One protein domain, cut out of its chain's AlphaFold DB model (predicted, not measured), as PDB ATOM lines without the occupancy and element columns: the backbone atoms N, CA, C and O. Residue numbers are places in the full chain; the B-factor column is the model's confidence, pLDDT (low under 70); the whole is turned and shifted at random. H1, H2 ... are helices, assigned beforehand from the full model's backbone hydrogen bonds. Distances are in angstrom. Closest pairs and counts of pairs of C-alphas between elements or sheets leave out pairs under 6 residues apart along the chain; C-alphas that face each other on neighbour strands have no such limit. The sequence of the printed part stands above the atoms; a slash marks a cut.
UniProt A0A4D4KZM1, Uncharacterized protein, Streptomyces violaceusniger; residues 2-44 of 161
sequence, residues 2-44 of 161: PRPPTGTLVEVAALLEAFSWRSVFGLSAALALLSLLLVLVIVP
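This is residues 2 to 44 of the 161 residues of an uncharacterized protein of Streptomyces violaceusniger (UniProt A0A4D4KZM1). Two helices meet near their ends and make an open L, with the shorter H1 as one arm and the longer H2 as the other. Residues 2 to 7 form a free tail before H1. The printed part has 43 residues, with named helices H1 then H2 and no named strand: all helix. It is extended, with a radius of gyration of the C-alphas of 16.8 A and spans of 57 by 19 by 11 A.

H1 is residues 8 to 18, 15.5 A long, with C-alpha 8 at (136.567, 113.328, 242.848). H2 is residues 21 to 42, 32.1 A long, and ends with C-alpha 42 at (104.973, 99.993, 229.791).

H1 and H2 meet only through their link, a tight one of 2 residues. In H1 every O i to N i+4 pair is within hydrogen-bond range; in H2, 17 of 18 are.

The C-alphas of Pro 2 and Pro 44, the two farthest apart, are 56.8 A apart. The printed part has no cut. Mean pLDDT of the printed part is 78.1; residues 2 to 18 are under 70.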
ATOM      1  N   PRO A   2     153.551 119.082 243.124       53.47
ATOM      2  CA  PRO A   2     152.183 119.057 242.606       53.47
ATOM      3  C   PRO A   2     151.238 118.670 243.748       53.47
ATOM      4  O   PRO A   2     151.514 117.713 244.467       53.47
ATOM      5  N   ARG A   3     150.162 119.433 243.962       59.44
ATOM      6  CA  ARG A   3     149.150 119.084 244.968       59.44
ATOM      7  C   ARG A   3     148.447 117.786 244.543       59.44
ATOM      8  O   ARG A   3     148.131 117.671 243.357       59.44
ATOM      9  N   PRO A   4     148.201 116.834 245.462       57.66
ATOM     10  CA  PRO A   4     147.411 115.655 245.141       57.66
ATOM     11  C   PRO A   4     146.003 116.090 244.698       57.66
ATOM     12  O   PRO A   4     145.485 117.081 245.220       57.66
ATOM     13  N   PRO A   5     145.392 115.400 243.722       56.78
ATOM     14  CA  PRO A   5     144.059 115.735 243.242       56.78
ATOM     15  C   PRO A   5     143.043 115.571 244.379       56.78
ATOM     16  O   PRO A   5     142.828 114.475 244.886       56.78
ATOM     17  N   THR A   6     142.443 116.678 244.811       62.09
ATOM     18  CA  THR A   6     141.447 116.718 245.886       62.09
ATOM     19  C   THR A   6     140.045 116.422 245.350       62.09
ATOM     20  O   THR A   6     139.604 117.072 244.403       62.09
ATOM     21  N   GLY A   7     139.342 115.482 245.994       57.09
ATOM     22  CA  GLY A   7     137.898 115.246 245.868       57.09
ATOM     23  C   GLY A   7     137.535 114.044 244.998       57.09
ATOM     24  O   GLY A   7     137.515 112.908 245.459       57.09
ATOM     25  N   THR A   8     137.291 114.277 243.712       59.69
ATOM     26  CA  THR A   8     136.567 113.328 242.848       59.69
ATOM     27  C   THR A   8     137.349 112.067 242.473       59.69
ATOM     28  O   THR A   8     136.785 110.978 242.435       59.69
ATOM     29  N   LEU A   9     138.656 112.170 242.211       61.59
ATOM     30  CA  LEU A   9     139.469 111.004 241.826       61.59
ATOM     31  C   LEU A   9     139.734 110.057 243.004       61.59
ATOM     32  O   LEU A   9     139.843 108.849 242.805       61.59
ATOM     33  N   VAL A  10     139.815 110.602 244.221       62.56
ATOM     34  CA  VAL A  10     139.994 109.821 245.452       62.56
ATOM     35  C   VAL A  10     138.700 109.091 245.806       62.56
ATOM     36  O   VAL A  10     138.745 107.915 246.143       62.56
ATOM     37  N   GLU A  11     137.550 109.752 245.654       61.47
ATOM     38  CA  GLU A  11     136.231 109.140 245.860       61.47
ATOM     39  C   GLU A  11     135.978 107.979 244.886       61.47
ATOM     40  O   GLU A  11     135.559 106.900 245.303       61.47
ATOM     41  N   VAL A  12     136.300 108.154 243.600       64.19
ATOM     42  CA  VAL A  12     136.173 107.087 242.593       64.19
ATOM     43  C   VAL A  12     137.129 105.924 242.877       64.19
ATOM     44  O   VAL A  12     136.738 104.766 242.732       64.19
ATOM     45  N   ALA A  13     138.361 106.202 243.319       62.38
ATOM     46  CA  ALA A  13     139.312 105.160 243.706       62.38
ATOM     47  C   ALA A  13     138.848 104.384 244.954       62.38
ATOM     48  O   ALA A  13     138.893 103.156 244.951       62.38
ATOM     49  N   ALA A  14     138.318 105.074 245.968       62.09
ATOM     50  CA  ALA A  14     137.781 104.451 247.181       62.09
ATOM     51  C   ALA A  14     136.541 103.581 246.900       62.09
ATOM     52  O   ALA A  14     136.379 102.509 247.484       62.09
ATOM     53  N   LEU A  15     135.679 103.994 245.963       61.91
ATOM     54  CA  LEU A  15     134.545 103.178 245.516       61.91
ATOM     55  C   LEU A  15     135.000 101.896 244.801       61.91
ATOM     56  O   LEU A  15     134.386 100.851 244.990       61.91
ATOM     57  N   LEU A  16     136.082 101.949 244.021       63.00
ATOM     58  CA  LEU A  16     136.654 100.772 243.348       63.00
ATOM     59  C   LEU A  16     137.373  99.809 244.308       63.00
ATOM     60  O   LEU A  16     137.531  98.634 243.986       63.00
ATOM     61  N   GLU A  17     137.807 100.284 245.474       61.47
ATOM     62  CA  GLU A  17     138.387  99.455 246.536       61.47
ATOM     63  C   GLU A  17     137.298  98.747 247.356       61.47
ATOM     64  O   GLU A  17     137.401  97.555 247.647       61.47
ATOM     65  N   ALA A  18     136.208  99.458 247.669       67.38
ATOM     66  CA  ALA A  18     135.069  98.900 248.398       67.38
ATOM     67  C   ALA A  18     134.229  97.932 247.548       67.38
ATOM     68  O   ALA A  18     133.610  97.004 248.077       67.38
ATOM     69  N   PHE A  19     134.200  98.133 246.229       72.69
ATOM     70  CA  PHE A  19     133.422  97.323 245.307       72.69
ATOM     71  C   PHE A  19     134.316  96.605 244.302       72.69
ATOM     72  O   PHE A  19     134.963  97.222 243.463       72.69
ATOM     73  N   SER A  20     134.271  95.270 244.320       78.12
ATOM     74  CA  SER A  20     134.957  94.460 243.308       78.12
ATOM     75  C   SER A  20     134.548  94.880 241.895       78.12
ATOM     76  O   SER A  20     133.382  95.179 241.665       78.12
ATOM     77  N   TRP A  21     135.451  94.771 240.921       76.62
ATOM     78  CA  TRP A  21     135.166  95.006 239.496       76.62
ATOM     79  C   TRP A  21     133.882  94.317 238.984       76.62
ATOM     80  O   TRP A  21     133.178  94.830 238.116       76.62
ATOM     81  N   ARG A  22     133.518  93.168 239.574       82.12
ATOM     82  CA  ARG A  22     132.290  92.417 239.264       82.12
ATOM     83  C   ARG A  22     131.004  93.185 239.588       82.12
ATOM     84  O   ARG A  22     129.984  92.923 238.956       82.12
ATOM     85  N   SER A  23     131.028  94.110 240.546       84.50
ATOM     86  CA  SER A  23     129.863  94.918 240.926       84.50
ATOM     87  C   SER A  23     129.416  95.837 239.791       84.50
ATOM     88  O   SER A  23     128.218  96.031 239.618       84.50
ATOM     89  N   VAL A  24     130.358  96.346 238.985       84.38
ATOM     90  CA  VAL A  24     130.077  97.228 237.847       84.38
ATOM     91  C   VAL A  24     129.234  96.478 236.822       84.38
ATOM     92  O   VAL A  24     128.171  96.951 236.431       84.38
ATOM     93  N   PHE A  25     129.641  95.255 236.470       85.31
ATOM     94  CA  PHE A  25     128.844  94.388 235.601       85.31
ATOM     95  C   PHE A  25     127.507  94.004 236.230       85.31
ATOM     96  O   PHE A  25     126.502  93.963 235.528       85.31
ATOM     97  N   GLY A  26     127.480  93.747 237.542       89.81
ATOM     98  CA  GLY A  26     126.247  93.456 238.273       89.81
ATOM     99  C   GLY A  26     125.242  94.605 238.197       89.81
ATOM    100  O   GLY A  26     124.071  94.373 237.908       89.81
ATOM    101  N   LEU A  27     125.702  95.844 238.379       89.19
ATOM    102  CA  LEU A  27     124.883  97.045 238.245       89.19
ATOM    103  C   LEU A  27     124.390  97.222 236.806       89.19
ATOM    104  O   LEU A  27     123.197  97.427 236.601       89.19
ATOM    105  N   SER A  28     125.269  97.101 235.806       90.88
ATOM    106  CA  SER A  28     124.872  97.178 234.394       90.88
ATOM    107  C   SER A  28     123.838  96.112 234.028       90.88
ATOM    108  O   SER A  28     122.855  96.421 233.359       90.88
ATOM    109  N   ALA A  29     124.015  94.876 234.503       93.69
ATOM    110  CA  ALA A  29     123.063  93.789 234.293       93.69
ATOM    111  C   ALA A  29     121.721  94.058 234.990       93.69
ATOM    112  O   ALA A  29     120.670  93.836 234.394       93.69
ATOM    113  N   ALA A  30     121.742  94.576 236.221       94.19
ATOM    114  CA  ALA A  30     120.532  94.944 236.951       94.19
ATOM    115  C   ALA A  30     119.760  96.067 236.243       94.19
ATOM    116  O   ALA A  30     118.543  95.974 236.093       94.19
ATOM    117  N   LEU A  31     120.463  97.095 235.759       95.81
ATOM    118  CA  LEU A  31     119.864  98.175 234.976       95.81
ATOM    119  C   LEU A  31     119.285  97.653 233.655       95.81
ATOM    120  O   LEU A  31     118.154  97.992 233.326       95.81
ATOM    121  N   ALA A  32     120.004  96.782 232.940       95.19
ATOM    122  CA  ALA A  32     119.508  96.161 231.712       95.19
ATOM    123  C   ALA A  32     118.240  95.325 231.958       95.19
ATOM    124  O   ALA A  32     117.273  95.433 231.204       95.19
ATOM    125  N   LEU A  33     118.213  94.537 233.040       97.12
ATOM    126  CA  LEU A  33     117.041  93.758 233.440       97.12
ATOM    127  C   LEU A  33     115.860  94.672 233.787       97.12
ATOM    128  O   LEU A  33     114.740  94.425 233.345       97.12
ATOM    129  N   LEU A  34     116.104  95.742 234.545       96.75
ATOM    130  CA  LEU A  34     115.076  96.716 234.899       96.75
ATOM    131  C   LEU A  34     114.499  97.392 233.651       96.75
ATOM    132  O   LEU A  34     113.281  97.471 233.515       96.75
ATOM    133  N   SER A  35     115.349  97.836 232.722       94.12
ATOM    134  CA  SER A  35     114.911  98.407 231.446       94.12
ATOM    135  C   SER A  35     114.080  97.415 230.636       94.12
ATOM    136  O   SER A  35     113.033  97.794 230.121       94.12
ATOM    137  N   LEU A  36     114.492  96.145 230.571       94.94
ATOM    138  CA  LEU A  36     113.728  95.096 229.897       94.94
ATOM    139  C   LEU A  36     112.340  94.916 230.527       94.94
ATOM    140  O   LEU A  36     111.343  94.898 229.811       94.94
ATOM    141  N   LEU A  37     112.261  94.836 231.858       96.25
ATOM    142  CA  LEU A  37     110.988  94.717 232.573       96.25
ATOM    143  C   LEU A  37     110.079  95.925 232.321       96.25
ATOM    144  O   LEU A  37     108.896  95.753 232.043       96.25
ATOM    145  N   LEU A  38     110.629  97.139 232.376       94.19
ATOM    146  CA  LEU A  38     109.874  98.360 232.102       94.19
ATOM    147  C   LEU A  38     109.354  98.389 230.665       94.19
ATOM    148  O   LEU A  38     108.197  98.738 230.459       94.19
ATOM    149  N   VAL A  39     110.162  97.982 229.683       93.31
ATOM    150  CA  VAL A  39     109.719  97.883 228.286       93.31
ATOM    151  C   VAL A  39     108.561  96.896 228.157       93.31
ATOM    152  O   VAL A  39     107.540  97.246 227.575       93.31
ATOM    153  N   LEU A  40     108.670  95.709 228.757       91.81
ATOM    154  CA  LEU A  40     107.618  94.687 228.693       91.81
ATOM    155  C   LEU A  40     106.301  95.120 229.356       91.81
ATOM    156  O   LEU A  40     105.238  94.671 228.936       91.81
ATOM    157  N   VAL A  41     106.363  95.957 230.396       93.75
ATOM    158  CA  VAL A  41     105.177  96.403 231.147       93.75
ATOM    159  C   VAL A  41     104.567  97.681 230.567       93.75
ATOM    160  O   VAL A  41     103.346  97.826 230.564       93.75
ATOM    161  N   ILE A  42     105.397  98.626 230.121       91.62
ATOM    162  CA  ILE A  42     104.973  99.993 229.791       91.62
ATOM    163  C   ILE A  42     104.799 100.188 228.287       91.62
ATOM    164  O   ILE A  42     103.906 100.929 227.883       91.62
ATOM    165  N   VAL A  43     105.648  99.574 227.454       85.94
ATOM    166  CA  VAL A  43     105.635  99.824 226.008       85.94
ATOM    167  C   VAL A  43     104.510  99.001 225.377       85.94
ATOM    168  O   VAL A  43     104.578  97.771 225.385       85.94
ATOM    169  N   PRO A  44     103.472  99.643 224.810       80.50
ATOM    170  CA  PRO A  44     102.444  98.928 224.070       80.50
ATOM    171  C   PRO A  44     103.099  98.198 222.901       80.50
ATOM    172  O   PRO A  44     103.981  98.751 222.243       80.50
TER     173      PRO A  44